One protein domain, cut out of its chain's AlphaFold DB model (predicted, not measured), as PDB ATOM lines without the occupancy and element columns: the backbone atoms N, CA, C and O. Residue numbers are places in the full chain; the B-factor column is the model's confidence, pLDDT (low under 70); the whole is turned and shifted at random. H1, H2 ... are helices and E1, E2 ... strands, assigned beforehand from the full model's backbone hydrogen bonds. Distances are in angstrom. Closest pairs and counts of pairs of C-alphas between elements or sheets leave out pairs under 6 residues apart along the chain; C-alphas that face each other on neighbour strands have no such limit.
ATOM      1  N   TYR A   3     -34.877  15.349   5.715       92.38
ATOM      2  CA  TYR A   3     -36.091  14.545   5.636       92.38
ATOM      3  C   TYR A   3     -37.187  15.110   6.533       92.38
ATOM      4  O   TYR A   3     -36.909  15.791   7.518       92.38
ATOM      5  N   LYS A   4     -38.436  14.778   6.208       92.62
ATOM      6  CA  LYS A   4     -39.594  14.992   7.074       92.62
ATOM      7  C   LYS A   4     -40.536  13.796   7.024       92.62
ATOM      8  O   LYS A   4     -40.654  13.156   5.979       92.62
ATOM      9  N   ILE A   5     -41.231  13.526   8.121       93.94
ATOM     10  CA  ILE A   5     -42.369  12.603   8.119       93.94
ATOM     11  C   ILE A   5     -43.566  13.358   7.532       93.94
ATOM     12  O   ILE A   5     -43.789  14.523   7.859       93.94
ATOM     13  N   VAL A   6     -44.289  12.729   6.613       92.38
ATOM     14  CA  VAL A   6     -45.535  13.252   6.044       92.38
ATOM     15  C   VAL A   6     -46.607  12.185   6.111       92.38
ATOM     16  O   VAL A   6     -46.292  10.998   6.019       92.38
ATOM     17  N   GLU A   7     -47.857  12.616   6.214       93.06
ATOM     18  CA  GLU A   7     -48.995  11.733   5.991       93.06
ATOM     19  C   GLU A   7     -48.940  11.142   4.577       93.06
ATOM     20  O   GLU A   7     -48.491  11.781   3.612       93.06
ATOM     21  N   ALA A   8     -49.323   9.878   4.477       89.00
ATOM     22  CA  ALA A   8     -49.404   9.151   3.230       89.00
ATOM     23  C   ALA A   8     -50.511   8.109   3.309       89.00
ATOM     24  O   ALA A   8     -50.583   7.346   4.268       89.00
ATOM     25  N   ASP A   9     -51.309   8.043   2.254       83.81
ATOM     26  CA  ASP A   9     -52.266   6.963   2.066       83.81
ATOM     27  C   ASP A   9     -51.547   5.685   1.599       83.81
ATOM     28  O   ASP A   9     -50.547   5.747   0.869       83.81
ATOM     29  N   GLY A  10     -52.075   4.521   1.988       80.69
ATOM     30  CA  GLY A  10     -51.687   3.213   1.452       80.69
ATOM     31  C   GLY A  10     -51.342   2.144   2.494       80.69
ATOM     32  O   GLY A  10     -51.322   2.375   3.700       80.69
ATOM     33  N   ASP A  11     -51.014   0.948   2.000       81.88
ATOM     34  CA  ASP A  11     -50.893  -0.290   2.796       81.88
ATOM     35  C   ASP A  11     -49.714  -0.324   3.789       81.88
ATOM     36  O   ASP A  11     -49.555  -1.280   4.545       81.88
ATOM     37  N   ARG A  12     -48.844   0.694   3.781       83.56
ATOM     38  CA  ARG A  12     -47.646   0.774   4.642       83.56
ATOM     39  C   ARG A  12     -47.856   1.617   5.900       83.56
ATOM     40  O   ARG A  12     -46.897   1.885   6.622       83.56
ATOM     41  N   GLY A  13     -49.100   2.003   6.159       88.88
ATOM     42  CA  GLY A  13     -49.482   2.847   7.277       88.88
ATOM     43  C   GLY A  13     -49.582   4.326   6.896       88.88
ATOM     44  O   GLY A  13     -49.216   4.715   5.787       88.88
ATOM     45  N   PRO A  14     -50.064   5.158   7.832       93.69
ATOM     46  CA  PRO A  14     -50.513   6.521   7.545       93.69
ATOM     47  C   PRO A  14     -49.377   7.527   7.312       93.69
ATOM     48  O   PRO A  14     -49.637   8.707   7.095       93.69
ATOM     49  N   TYR A  15     -48.113   7.100   7.378       92.81
ATOM     50  CA  TYR A  15     -46.956   7.989   7.320       92.81
ATOM     51  C   TYR A  15     -45.862   7.463   6.396       92.81
ATOM     52  O   TYR A  15     -45.608   6.262   6.306       92.81
ATOM     53  N   LYS A  16     -45.129   8.387   5.772       91.00
ATOM     54  CA  LYS A  16     -43.867   8.097   5.078       91.00
ATOM     55  C   LYS A  16     -42.802   9.146   5.356       91.00
ATOM     56  O   LYS A  16     -43.095  10.294   5.679       91.00
ATOM     57  N   VAL A  17     -41.549   8.768   5.125       91.38
ATOM     58  CA  VAL A  17     -40.417   9.699   5.119       91.38
ATOM     59  C   VAL A  17     -40.285  10.334   3.734       91.38
ATOM     60  O   VAL A  17     -40.224   9.644   2.717       91.38
ATOM     61  N   LYS A  18     -40.228  11.663   3.682       90.00
ATOM     62  CA  LYS A  18     -40.034  12.460   2.470       90.00
ATOM     63  C   LYS A  18     -38.717  13.217   2.555       90.00
ATOM     64  O   LYS A  18     -38.527  14.021   3.463       90.00
ATOM     65  N   MET A  19     -37.840  13.018   1.574       90.94
ATOM     66  CA  MET A  19     -36.651  13.854   1.406       90.94
ATOM     67  C   MET A  19     -37.065  15.279   1.017       90.94
ATOM     68  O   MET A  19     -37.868  15.472   0.099       90.94
ATOM     69  N   THR A  20     -36.532  16.270   1.724       91.12
ATOM     70  CA  THR A  20     -36.825  17.699   1.521       91.12
ATOM     71  C   THR A  20     -35.666  18.449   0.886       91.12
ATOM     72  O   THR A  20     -35.901  19.465   0.239       91.12
ATOM     73  N   SER A  21     -34.441  17.949   1.050       92.81
ATOM     74  CA  SER A  21     -33.258  18.470   0.375       92.81
ATOM     75  C   SER A  21     -32.121  17.449   0.355       92.81
ATOM     76  O   SER A  21     -32.059  16.529   1.182       92.81
ATOM     77  N   TYR A  22     -31.189  17.628  -0.572       94.81
ATOM     78  CA  TYR A  22     -29.907  16.939  -0.571       94.81
ATOM     79  C   TYR A  22     -28.798  17.841  -1.113       94.81
ATOM     80  O   TYR A  22     -29.055  18.822  -1.809       94.81
ATOM     81  N   ARG A  23     -27.573  17.457  -0.762       95.94
ATOM     82  CA  ARG A  23     -26.316  17.916  -1.339       95.94
ATOM     83  C   ARG A  23     -25.409  16.701  -1.393       95.94
ATOM     84  O   ARG A  23     -25.185  16.075  -0.353       95.94
ATOM     85  N   TYR A  24     -24.951  16.354  -2.585       97.25
ATOM     86  CA  TYR A  24     -24.012  15.264  -2.818       97.25
ATOM     87  C   TYR A  24     -22.772  15.838  -3.488       97.25
ATOM     88  O   TYR A  24     -22.798  16.098  -4.687       97.25
ATOM     89  N   GLY A  25     -21.721  16.065  -2.703       95.62
ATOM     90  CA  GLY A  25     -20.439  16.565  -3.188       95.62
ATOM     91  C   GLY A  25     -19.470  15.429  -3.504       95.62
ATOM     92  O   GLY A  25     -19.404  14.438  -2.774       95.62
ATOM     93  N   ILE A  26     -18.713  15.590  -4.585       94.38
ATOM     94  CA  ILE A  26     -17.486  14.839  -4.849       94.38
ATOM     95  C   ILE A  26     -16.330  15.826  -4.716       94.38
ATOM     96  O   ILE A  26     -16.302  16.859  -5.387       94.38
ATOM     97  N   GLU A  27     -15.381  15.501  -3.846       93.88
ATOM     98  CA  GLU A  27     -14.252  16.357  -3.488       93.88
ATOM     99  C   GLU A  27     -12.923  15.721  -3.910       93.88
ATOM    100  O   GLU A  27     -12.802  14.500  -4.040       93.88
ATOM    101  N   ASP A  28     -11.905  16.556  -4.121       90.06
ATOM    102  CA  ASP A  28     -10.533  16.095  -4.293       90.06
ATOM    103  C   ASP A  28      -9.903  15.664  -2.952       90.06
ATOM    104  O   ASP A  28     -10.474  15.798  -1.870       90.06
ATOM    105  N   ARG A  29      -8.662  15.165  -3.001       89.88
ATOM    106  CA  ARG A  29      -7.928  14.711  -1.801       89.88
ATOM    107  C   ARG A  29      -7.657  15.814  -0.769       89.88
ATOM    108  O   ARG A  29      -7.203  15.506   0.328       89.88
ATOM    109  N   ARG A  30      -7.856  17.081  -1.130       92.06
ATOM    110  CA  ARG A  30      -7.663  18.257  -0.275       92.06
ATOM    111  C   ARG A  30      -8.997  18.812   0.237       92.06
ATOM    112  O   ARG A  30      -8.983  19.868   0.863       92.06
ATOM    113  N   GLY A  31     -10.112  18.129  -0.028       90.00
ATOM    114  CA  GLY A  31     -11.455  18.575   0.347       90.00
ATOM    115  C   GLY A  31     -11.989  19.705  -0.535       90.00
ATOM    116  O   GLY A  31     -12.905  20.421  -0.139       90.00
ATOM    117  N   LYS A  32     -11.401  19.936  -1.716       90.50
ATOM    118  CA  LYS A  32     -11.941  20.910  -2.667       90.50
ATOM    119  C   LYS A  32     -13.036  20.239  -3.487       90.50
ATOM    120  O   LYS A  32     -12.771  19.255  -4.173       90.50
ATOM    121  N   GLU A  33     -14.241  20.801  -3.456       91.06
ATOM    122  CA  GLU A  33     -15.353  20.335  -4.288       91.06
ATOM    123  C   GLU A  33     -14.969  20.358  -5.778       91.06
ATOM    124  O   GLU A  33     -14.408  21.343  -6.266       91.06
ATOM    125  N   ILE A  34     -15.254  19.253  -6.472       91.06
ATOM    126  CA  ILE A  34     -15.092  19.067  -7.922       91.06
ATOM    127  C   ILE A  34     -16.451  19.234  -8.602       91.06
ATOM    128  O   ILE A  34     -16.577  19.924  -9.615       91.06
ATOM    129  N   LEU A  35     -17.479  18.603  -8.038       93.62
ATOM    130  CA  LEU A  35     -18.863  18.740  -8.467       93.62
ATOM    131  C   LEU A  35     -19.810  18.456  -7.303       93.62
ATOM    132  O   LEU A  35     -19.486  17.651  -6.426       93.62
ATOM    133  N   SER A  36     -20.991  19.066  -7.327       95.56
ATOM    134  CA  SER A  36     -22.052  18.764  -6.367       95.56
ATOM    135  C   SER A  36     -23.434  18.734  -7.003       95.56
ATOM    136  O   SER A  36     -23.787  19.578  -7.823       95.56
ATOM    137  N   TYR A  37     -24.223  17.730  -6.621       96.44
ATOM    138  CA  TYR A  37     -25.636  17.637  -6.964       96.44
ATOM    139  C   TYR A  37     -26.465  18.147  -5.799       96.44
ATOM    140  O   TYR A  37     -26.486  17.529  -4.730       96.44
ATOM    141  N   ASP A  38     -27.214  19.210  -6.049       95.00
ATOM    142  CA  ASP A  38     -27.908  19.966  -5.024       95.00
ATOM    143  C   ASP A  38     -29.405  20.052  -5.319       95.00
ATOM    144  O   ASP A  38     -29.871  20.226  -6.448       95.00
ATOM    145  N   TRP A  39     -30.193  19.927  -4.258       93.69
ATOM    146  CA  TRP A  39     -31.604  20.264  -4.266       93.69
ATOM    147  C   TRP A  39     -31.989  20.792  -2.892       93.69
ATOM    148  O   TRP A  39     -32.057  20.036  -1.926       93.69
ATOM    149  N   HIS A  40     -32.249  22.092  -2.801       90.00
ATOM    150  CA  HIS A  40     -32.543  22.787  -1.549       90.00
ATOM    151  C   HIS A  40     -33.630  23.859  -1.775       90.00
ATOM    152  O   HIS A  40     -33.348  25.057  -1.801       90.00
ATOM    153  N   PRO A  41     -34.904  23.449  -1.928       85.56
ATOM    154  CA  PRO A  41     -35.993  24.353  -2.315       85.56
ATOM    155  C   PRO A  41     -36.247  25.489  -1.310       85.56
ATOM    156  O   PRO A  41     -36.788  26.526  -1.683       85.56
ATOM    157  N   ASN A  42     -35.811  25.334  -0.057       80.38
ATOM    158  CA  ASN A  42     -35.982  26.335   0.998       80.38
ATOM    159  C   ASN A  42     -35.097  27.586   0.822       80.38
ATOM    160  O   ASN A  42     -35.281  28.552   1.555       80.38
ATOM    161  N   THR A  43     -34.143  27.590  -0.115       79.44
ATOM    162  CA  THR A  43     -33.223  28.722  -0.352       79.44
ATOM    163  C   THR A  43     -33.507  29.475  -1.659       79.44
ATOM    164  O   THR A  43     -32.689  30.269  -2.112       79.44
ATOM    165  N   GLY A  44     -34.662  29.230  -2.290       74.50
ATOM    166  CA  GLY A  44     -35.092  29.910  -3.518       74.50
ATOM    167  C   GLY A  44     -34.712  29.200  -4.823       74.50
ATOM    168  O   GLY A  44     -35.282  29.515  -5.869       74.50
ATOM    169  N   MET A  45     -33.827  28.198  -4.777       80.88
ATOM    170  CA  MET A  45     -33.545  27.318  -5.917       80.88
ATOM    171  C   MET A  45     -34.444  26.078  -5.873       80.88
ATOM    172  O   MET A  45     -34.191  25.123  -5.138       80.88
ATOM    173  N   LEU A  46     -35.529  26.114  -6.648       83.75
ATOM    174  CA  LEU A  46     -36.604  25.117  -6.580       83.75
ATOM    175  C   LEU A  46     -36.262  23.806  -7.300       83.75
ATOM    176  O   LEU A  46     -36.729  22.735  -6.895       83.75
ATOM    177  N   SER A  47     -35.452  23.885  -8.356       88.81
ATOM    178  CA  SER A  47     -35.082  22.744  -9.189       88.81
ATOM    179  C   SER A  47     -33.767  22.107  -8.729       88.81
ATOM    180  O   SER A  47     -32.821  22.831  -8.407       88.81
ATOM    181  N   PRO A  48     -33.671  20.767  -8.736       93.44
ATOM    182  CA  PRO A  48     -32.395  20.069  -8.648       93.44
ATOM    183  C   PRO A  48     -31.391  20.577  -9.683       93.44
ATOM    184  O   PRO A  48     -31.748  20.841 -10.835       93.44
ATOM    185  N   HIS A  49     -30.133  20.703  -9.291       94.88
ATOM    186  CA  HIS A  49     -29.086  21.244 -10.147       94.88
ATOM    187  C   HIS A  49     -27.707  20.694  -9.783       94.88
ATOM    188  O   HIS A  49     -27.510  20.098  -8.726       94.88
ATOM    189  N   LEU A  50     -26.764  20.890 -10.695       95.56
ATOM    190  CA  LEU A  50     -25.363  20.520 -10.575       95.56
ATOM    191  C   LEU A  50     -24.506  21.788 -10.510       95.56
ATOM    192  O   LEU A  50     -24.658  22.678 -11.355       95.56
ATOM    193  N   HIS A  51     -23.587  21.834  -9.551       94.25
ATOM    194  CA  HIS A  51     -22.450  22.746  -9.551       94.25
ATOM    195  C   HIS A  51     -21.219  22.035 -10.107       94.25
ATOM    196  O   HIS A  51     -20.940  20.884  -9.765       94.25
ATOM    197  N   LEU A  52     -20.467  22.737 -10.953       91.19
ATOM    198  CA  LEU A  52     -19.186  22.275 -11.476       91.19
ATOM    199  C   LEU A  52     -18.079  23.209 -11.008       91.19
ATOM    200  O   LEU A  52     -18.105  24.412 -11.272       91.19
ATOM    201  N   HIS A  53     -17.080  22.630 -10.356       86.38
ATOM    202  CA  HIS A  53     -15.899  23.329  -9.884       86.38
ATOM    203  C   HIS A  53     -14.719  22.960 -10.776       86.38
ATOM    204  O   HIS A  53     -13.884  22.128 -10.432       86.38
ATOM    205  N   VAL A  54     -14.662  23.583 -11.953       76.31
ATOM    206  CA  VAL A  54     -13.598  23.328 -12.928       76.31
ATOM    207  C   VAL A  54     -12.330  24.069 -12.487       76.31
ATOM    208  O   VAL A  54     -12.332  25.298 -12.436       76.31
ATOM    209  N   PRO A  55     -11.222  23.374 -12.171       69.12
ATOM    210  CA  PRO A  55      -9.947  24.043 -11.977       69.12
ATOM    211  C   PRO A  55      -9.428  24.492 -13.346       69.12
ATOM    212  O   PRO A  55      -8.974  23.675 -14.142       69.12
ATOM    213  N   THR A  56      -9.511  25.787 -13.644       64.75
ATOM    214  CA  THR A  56      -9.050  26.327 -14.926       64.75
ATOM    215  C   THR A  56      -7.745  27.097 -14.758       64.75
ATOM    216  O   THR A  56      -7.688  28.089 -14.034       64.75
ATOM    217  N   SER A  57      -6.697  26.678 -15.468       64.44
ATOM    218  CA  SER A  57      -5.440  27.435 -15.609       64.44
ATOM    219  C   SER A  57      -5.568  28.637 -16.558       64.44
ATOM    220  O   SER A  57      -4.649  29.441 -16.664       64.44
ATOM    221  N   ILE A  58      -6.701  28.749 -17.258       59.31
ATOM    222  CA  ILE A  58      -7.040  29.806 -18.217       59.31
ATOM    223  C   ILE A  58      -8.356  30.438 -17.743       59.31
ATOM    224  O   ILE A  58      -9.247  29.679 -17.359       59.31
ATOM    225  N   PRO A  59      -8.519  31.776 -17.751       64.62
ATOM    226  CA  PRO A  59      -9.771  32.411 -17.354       64.62
ATOM    227  C   PRO A  59     -10.923  31.846 -18.191       64.62
ATOM    228  O   PRO A  59     -10.878  31.935 -19.423       64.62
ATOM    229  N   PRO A  60     -11.933  31.225 -17.570       67.19
ATOM    230  CA  PRO A  60     -12.993  30.616 -18.338       67.19
ATOM    231  C   PRO A  60     -13.864  31.713 -18.953       67.19
ATOM    232  O   PRO A  60     -14.186  32.707 -18.304       67.19
ATOM    233  N   ILE A  61     -14.296  31.502 -20.198       74.31
ATOM    234  CA  ILE A  61     -15.299  32.354 -20.869       74.31
ATOM    235  C   ILE A  61     -16.601  32.390 -20.044       74.31
ATOM    236  O   ILE A  61     -17.344  33.370 -20.075       74.31
ATOM    237  N   VAL A  62     -16.865  31.328 -19.269       77.94
ATOM    238  CA  VAL A  62     -18.011  31.196 -18.366       77.94
ATOM    239  C   VAL A  62     -17.549  30.708 -16.994       77.94
ATOM    240  O   VAL A  62     -17.009  29.615 -16.864       77.94
ATOM    241  N   ASP A  63     -17.835  31.484 -15.951       80.12
ATOM    242  CA  ASP A  63     -17.666  31.045 -14.563       80.12
ATOM    243  C   ASP A  63     -18.749  30.015 -14.189       80.12
ATOM    244  O   ASP A  63     -19.884  30.380 -13.864       80.12
ATOM    245  N   PHE A  64     -18.405  28.724 -14.263       84.19
ATOM    246  CA  PHE A  64     -19.297  27.609 -13.921       84.19
ATOM    247  C   PHE A  64     -19.602  27.502 -12.423       84.19
ATOM    248  O   PHE A  64     -20.650  26.958 -12.076       84.19
ATOM    249  N   HIS A  65     -18.779  28.080 -11.539       81.12
ATOM    250  CA  HIS A  65     -19.003  28.003 -10.090       81.12
ATOM    251  C   HIS A  65     -20.331  28.647  -9.672       81.12
ATOM    252  O   HIS A  65     -20.940  28.255  -8.680       81.12
ATOM    253  N   LYS A  66     -20.807  29.630 -10.446       82.38
ATOM    254  CA  LYS A  66     -22.061  30.356 -10.191       82.38
ATOM    255  C   LYS A  66     -23.243  29.843 -11.014       82.38
ATOM    256  O   LYS A  66     -24.306  30.467 -11.008       82.38
ATOM    257  N   LYS A  67     -23.068  28.767 -11.785       87.06
ATOM    258  CA  LYS A  67     -24.119  28.220 -12.649       87.06
ATOM    259  C   LYS A  67     -24.734  26.988 -12.004       87.06
ATOM    260  O   LYS A  67     -24.034  26.069 -11.606       87.06
ATOM    261  N   HIS A  68     -26.060  26.984 -11.959       90.94
ATOM    262  CA  HIS A  68     -26.864  25.855 -11.517       90.94
ATOM    263  C   HIS A  68     -27.305  25.102 -12.771       90.94
ATOM    264  O   HIS A  68     -28.255  25.515 -13.441       90.94
ATOM    265  N   LEU A  69     -26.574  24.054 -13.150       91.88
ATOM    266  CA  LEU A  69     -26.909  23.273 -14.340       91.88
ATOM    267  C   LEU A  69     -28.138  22.406 -14.032       91.88
ATOM    268  O   LEU A  69     -28.078  21.632 -13.077       91.88
ATOM    269  N   PRO A  70     -29.257  22.525 -14.770       92.75
ATOM    270  CA  PRO A  70     -30.484  21.809 -14.434       92.75
ATOM    271  C   PRO A  70     -30.303  20.291 -14.431       92.75
ATOM    272  O   PRO A  70     -29.663  19.724 -15.315       92.75
ATOM    273  N   THR A  71     -30.925  19.629 -13.457       92.81
ATOM    274  CA  THR A  71     -30.990  18.165 -13.369       92.81
ATOM    275  C   THR A  71     -32.399  17.713 -12.970       92.81
ATOM    276  O   THR A  71     -33.259  18.522 -12.610       92.81
ATOM    277  N   GLY A  72     -32.652  16.403 -13.017       90.81
ATOM    278  CA  GLY A  72     -33.727  15.793 -12.228       90.81
ATOM    279  C   GLY A  72     -33.282  15.568 -10.779       90.81
ATOM    280  O   GLY A  72     -32.116  15.763 -10.448       90.81
ATOM    281  N   ARG A  73     -34.177  15.103  -9.889       90.38
ATOM    282  CA  ARG A  73     -33.690  14.637  -8.577       90.38
ATOM    283  C   ARG A  73     -32.757  13.455  -8.778       90.38
ATOM    284  O   ARG A  73     -33.126  12.490  -9.448       90.38
ATOM    285  N   VAL A  74     -31.626  13.525  -8.100       93.94
ATOM    286  CA  VAL A  74     -30.611  12.484  -8.077       93.94
ATOM    287  C   VAL A  74     -30.723  11.728  -6.760       93.94
ATOM    288  O   VAL A  74     -30.936  12.315  -5.698       93.94
ATOM    289  N   SER A  75     -30.667  10.406  -6.845       94.62
ATOM    290  CA  SER A  75     -30.618   9.514  -5.688       94.62
ATOM    291  C   SER A  75     -29.177   9.342  -5.204       94.62
ATOM    292  O   SER A  75     -28.238   9.515  -5.983       94.62
ATOM    293  N   ILE A  76     -28.979   8.981  -3.934       96.56
ATOM    294  CA  ILE A  76     -27.629   8.674  -3.439       96.56
ATOM    295  C   ILE A  76     -27.057   7.441  -4.153       96.56
ATOM    296  O   ILE A  76     -25.861   7.377  -4.416       96.56
ATOM    297  N   GLU A  77     -27.913   6.500  -4.551       97.75
ATOM    298  CA  GLU A  77     -27.552   5.299  -5.296       97.75
ATOM    299  C   GLU A  77     -26.932   5.630  -6.656       97.75
ATOM    300  O   GLU A  77     -25.922   5.037  -7.026       97.75
ATOM    301  N   GLN A  78     -27.481   6.618  -7.371       97.44
ATOM    302  CA  GLN A  78     -26.901   7.098  -8.628       97.44
ATOM    303  C   GLN A  78     -25.515   7.721  -8.420       97.44
ATOM    304  O   GLN A  78     -24.621   7.479  -9.225       97.44
ATOM    305  N   ILE A  79     -25.309   8.473  -7.332       97.38
ATOM    306  CA  ILE A  79     -23.999   9.067  -7.017       97.38
ATOM    307  C   ILE A  79     -22.976   7.992  -6.649       97.38
ATOM    308  O   ILE A  79     -21.851   8.021  -7.136       97.38
ATOM    309  N   LEU A  80     -23.355   7.017  -5.820       97.38
ATOM    310  CA  LEU A  80     -22.469   5.909  -5.453       97.38
ATOM    311  C   LEU A  80     -22.123   5.032  -6.661       97.38
ATOM    312  O   LEU A  80     -20.994   4.565  -6.782       97.38
ATOM    313  N   ARG A  81     -23.074   4.824  -7.574       98.06
ATOM    314  CA  ARG A  81     -22.817   4.125  -8.833       98.06
ATOM    315  C   ARG A  81     -21.825   4.897  -9.701       98.06
ATOM    316  O   ARG A  81     -20.842   4.311 -10.138       98.06
ATOM    317  N   LEU A  82     -22.038   6.204  -9.863       97.31
ATOM    318  CA  LEU A  82     -21.123   7.104 -10.568       97.31
ATOM    319  C   LEU A  82     -19.696   7.022  -9.997       97.31
ATOM    320  O   LEU A  82     -18.736   6.939 -10.757       97.31
ATOM    321  N   THR A  83     -19.532   7.008  -8.669       96.38
ATOM    322  CA  THR A  83     -18.189   6.935  -8.068       96.38
ATOM    323  C   THR A  83     -17.476   5.617  -8.344       96.38
ATOM    324  O   THR A  83     -16.266   5.614  -8.571       96.38
ATOM    325  N   VAL A  84     -18.204   4.503  -8.377       97.50
ATOM    326  CA  VAL A  84     -17.631   3.192  -8.695       97.50
ATOM    327  C   VAL A  84     -17.335   3.052 -10.190       97.50
ATOM    328  O   VAL A  84     -16.224   2.667 -10.549       97.50
ATOM    329  N   GLU A  85     -18.311   3.356 -11.047       97.88
ATOM    330  CA  GLU A  85     -18.251   3.085 -12.489       97.88
ATOM    331  C   GLU A  85     -17.362   4.095 -13.234       97.88
ATOM    332  O   GLU A  85     -16.545   3.686 -14.053       97.88
ATOM    333  N   GLU A  86     -17.441   5.386 -12.896       96.88
ATOM    334  CA  GLU A  86     -16.753   6.450 -13.649       96.88
ATOM    335  C   GLU A  86     -15.497   6.979 -12.943       96.88
ATOM    336  O   GLU A  86     -14.530   7.378 -13.589       96.88
ATOM    337  N   PHE A  87     -15.473   6.969 -11.604       93.94
ATOM    338  CA  PHE A  87     -14.324   7.457 -10.823       93.94
ATOM    339  C   PHE A  87     -13.421   6.338 -10.283       93.94
ATOM    340  O   PHE A  87     -12.414   6.617  -9.627       93.94
ATOM    341  N   GLY A  88     -13.749   5.071 -10.555       95.38
ATOM    342  CA  GLY A  88     -12.925   3.921 -10.179       95.38
ATOM    343  C   GLY A  88     -12.832   3.672  -8.669       95.38
ATOM    344  O   GLY A  88     -11.878   3.036  -8.205       95.38
ATOM    345  N   VAL A  89     -13.792   4.167  -7.881       95.38
ATOM    346  CA  VAL A  89     -13.864   3.877  -6.444       95.38
ATOM    347  C   VAL A  89     -14.099   2.384  -6.243       95.38
ATOM    348  O   VAL A  89     -15.015   1.796  -6.811       95.38
ATOM    349  N   ARG A  90     -13.273   1.749  -5.404       97.44
ATOM    350  CA  ARG A  90     -13.394   0.316  -5.116       97.44
ATOM    351  C   ARG A  90     -14.491   0.076  -4.071       97.44
ATOM    352  O   ARG A  90     -14.315   0.489  -2.924       97.44
ATOM    353  N   PRO A  91     -15.595  -0.606  -4.417       97.38
ATOM    354  CA  PRO A  91     -16.634  -0.934  -3.453       97.38
ATOM    355  C   PRO A  91     -16.143  -2.011  -2.477       97.38
ATOM    356  O   PRO A  91     -15.451  -2.952  -2.862       97.38
ATOM    357  N   ILE A  92     -16.544  -1.900  -1.208       97.25
ATOM    358  CA  ILE A  92     -16.202  -2.884  -0.164       97.25
ATOM    359  C   ILE A  92     -17.020  -4.175  -0.344       97.25
ATOM    360  O   ILE A  92     -16.526  -5.279  -0.115       97.25
ATOM    361  N   ARG A  93     -18.285  -4.049  -0.766       96.19
ATOM    362  CA  ARG A  93     -19.208  -5.176  -0.949       96.19
ATOM    363  C   ARG A  93     -19.207  -5.651  -2.397       96.19
ATOM    364  O   ARG A  93     -19.337  -4.845  -3.312       96.19
ATOM    365  N   LYS A  94     -19.130  -6.967  -2.605       97.44
ATOM    366  CA  LYS A  94     -19.121  -7.579  -3.949       97.44
ATOM    367  C   LYS A  94     -20.443  -7.398  -4.701       97.44
ATOM    368  O   LYS A  94     -20.447  -7.221  -5.909       97.44
ATOM    369  N   ASP A  95     -21.557  -7.404  -3.985       98.06
ATOM    370  CA  ASP A  95     -22.925  -7.276  -4.496       98.06
ATOM    371  C   ASP A  95     -23.467  -5.837  -4.372       98.06
ATOM    372  O   ASP A  95     -24.679  -5.629  -4.281       98.06
ATOM    373  N   TRP A  96     -22.579  -4.832  -4.364       98.25
ATOM    374  CA  TRP A  96     -22.938  -3.409  -4.297       98.25
ATOM    375  C   TRP A  96     -23.964  -3.029  -5.372       98.25
ATOM    376  O   TRP A  96     -24.955  -2.369  -5.066       98.25
ATOM    377  N   GLY A  97     -23.774  -3.515  -6.604       98.31
ATOM    378  CA  GLY A  97     -24.632  -3.177  -7.737       98.31
ATOM    379  C   GLY A  97     -26.082  -3.587  -7.504       98.31
ATOM    380  O   GLY A  97     -26.986  -2.820  -7.823       98.31
ATOM    381  N   LYS A  98     -26.300  -4.746  -6.867       98.38
ATOM    382  CA  LYS A  98     -27.639  -5.220  -6.506       98.38
ATOM    383  C   LYS A  98     -28.283  -4.332  -5.441       98.38
ATOM    384  O   LYS A  98     -29.438  -3.960  -5.610       98.38
ATOM    385  N   ILE A  99     -27.548  -3.952  -4.388       98.00
ATOM    386  CA  ILE A  99     -28.084  -3.047  -3.350       98.00
ATOM    387  C   ILE A  99     -28.532  -1.741  -3.973       98.00
ATOM    388  O   ILE A  99     -29.638  -1.289  -3.700       98.00
ATOM    389  N   LEU A 100     -27.654  -1.128  -4.776       98.25
ATOM    390  CA  LEU A 100     -27.919   0.186  -5.335       98.25
ATOM    391  C   LEU A 100     -29.120   0.117  -6.273       98.25
ATOM    392  O   LEU A 100     -29.973   0.989  -6.208       98.25
ATOM    393  N   SER A 101     -29.240  -0.939  -7.082       98.25
ATOM    394  CA  SER A 101     -30.417  -1.141  -7.931       98.25
ATOM    395  C   SER A 101     -31.706  -1.337  -7.125       98.25
ATOM    396  O   SER A 101     -32.708  -0.685  -7.415       98.25
ATOM    397  N   ASP A 102     -31.695  -2.182  -6.090       98.12
ATOM    398  CA  ASP A 102     -32.880  -2.433  -5.257       98.12
ATOM    399  C   ASP A 102     -33.320  -1.162  -4.506       98.12
ATOM    400  O   ASP A 102     -34.507  -0.822  -4.473       98.12
ATOM    401  N   ALA A 103     -32.361  -0.439  -3.921       96.81
ATOM    402  CA  ALA A 103     -32.602   0.790  -3.173       96.81
ATOM    403  C   ALA A 103     -33.063   1.934  -4.089       96.81
ATOM    404  O   ALA A 103     -34.062   2.593  -3.786       96.81
ATOM    405  N   GLN A 104     -32.425   2.105  -5.253       96.56
ATOM    406  CA  GLN A 104     -32.843   3.077  -6.263       96.56
ATOM    407  C   GLN A 104     -34.266   2.777  -6.743       96.56
ATOM    408  O   GLN A 104     -35.077   3.695  -6.837       96.56
ATOM    409  N   GLY A 105     -34.614   1.505  -6.959       95.50
ATOM    410  CA  GLY A 105     -35.975   1.108  -7.321       95.50
ATOM    411  C   GLY A 105     -37.014   1.502  -6.264       95.50
ATOM    412  O   GLY A 105     -38.093   1.989  -6.604       95.50
ATOM    413  N   GLN A 106     -36.696   1.372  -4.968       92.44
ATOM    414  CA  GLN A 106     -37.570   1.884  -3.905       92.44
ATOM    415  C   GLN A 106     -37.655   3.414  -3.940       92.44
ATOM    416  O   GLN A 106     -38.755   3.965  -3.869       92.44
ATOM    417  N   PHE A 107     -36.526   4.111  -4.074       91.50
ATOM    418  CA  PHE A 107     -36.518   5.567  -4.191       91.50
ATOM    419  C   PHE A 107     -37.399   6.041  -5.352       91.50
ATOM    420  O   PHE A 107     -38.249   6.911  -5.169       91.50
ATOM    421  N   GLU A 108     -37.249   5.449  -6.533       91.19
ATOM    422  CA  GLU A 108     -37.997   5.813  -7.732       91.19
ATOM    423  C   GLU A 108     -39.489   5.527  -7.610       91.19
ATOM    424  O   GLU A 108     -40.295   6.349  -8.052       91.19
ATOM    425  N   LYS A 109     -39.848   4.415  -6.964       89.19
ATOM    426  CA  LYS A 109     -41.237   4.036  -6.702       89.19
ATOM    427  C   LYS A 109     -41.931   4.985  -5.722       89.19
ATOM    428  O   LYS A 109     -43.112   5.275  -5.891       89.19
ATOM    429  N   TRP A 110     -41.228   5.446  -4.688       86.44
ATOM    430  CA  TRP A 110     -41.850   6.154  -3.560       86.44
ATOM    431  C   TRP A 110     -41.591   7.661  -3.527       86.44
ATOM    432  O   TRP A 110     -42.234   8.378  -2.749       86.44
ATOM    433  N   ARG A 111     -40.675   8.175  -4.356       85.19
ATOM    434  CA  ARG A 111     -40.406   9.613  -4.441       85.19
ATOM    435  C   ARG A 111     -41.669  10.360  -4.863       85.19
ATOM    436  O   ARG A 111     -42.226  10.140  -5.931       85.19
TER     437      ARG A 111
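Overview. This is residues 3 to 111 of the 119 residues of an uncharacterized protein of Candidatus Nitrospira nitrosa (UniProt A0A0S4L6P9). A curled sheet of four strands, E1 to E4, has the helix H1 over its long strand E2, and H2 folds back beside H1, away from the sheet. The hairpin of E1 and E2 reaches toward one end of the long axis, and residues 56 to 62 stick out at the other. The 109 printed residues run E1, E2, E3, E4, H1, H2, class mixed; the sheet, order E1 - E2 - E3 - E4, is antiparallel. The whole is loose and flat, with a radius of gyration of the C-alphas of 16.9 A and spans of 57 by 40 by 20 A.

Along the chain. E1, residues 3 to 7, begins at C-alpha 3 (-36.091, 14.545, 5.636) and is 13.2 A long. E2 is residues 15 to 27, 35.4 A; E3 residues 33 to 40, 17.6 A; E4 residues 45 to 52, 16.2 A. H1 is residues 76 to 85, 14.2 A; H2, residues 96 to 110, 21.2 A, ends at C-alpha 110 (-41.850, 6.154, -3.560).

Arrangement. E1 to E4 form a meander, each strand the antiparallel neighbour of the one before. E2 is staggered: residues 15 to 19 pair with E1 (N 4 and O 18, 2.8 A), residues 22 to 27 with E3 (N 24 and O 37, 2.9 A). E3 bends by 54 degrees at residue 37 and E4 by 81 degrees at residue 48; N 38 and O 49 are 2.8 A apart. H1 is on the sheet, over E2, at a height of 10.9 A, along the strands at 5 degrees on the local plane; their closest C-alphas, Tyr 24 and Ile 79, are 7.5 A apart. H1 and H2, a helical hairpin, touch at Glu 77 and Leu 100, closest C-alphas 5.1 A, opposite ways at a shallow tilt of 29 degrees. H2 is not on the sheet. In H1 and H2 every O i to N i+4 pair is within hydrogen-bond range.

Size, cuts and confidence. The C-alphas of Asp 11 and Ile 58, the two farthest apart, are 57.2 A apart. The printed part has no cut; the link from E4 to H1, 23 residues, is long. Residues 55 to 60 have pLDDT under 70.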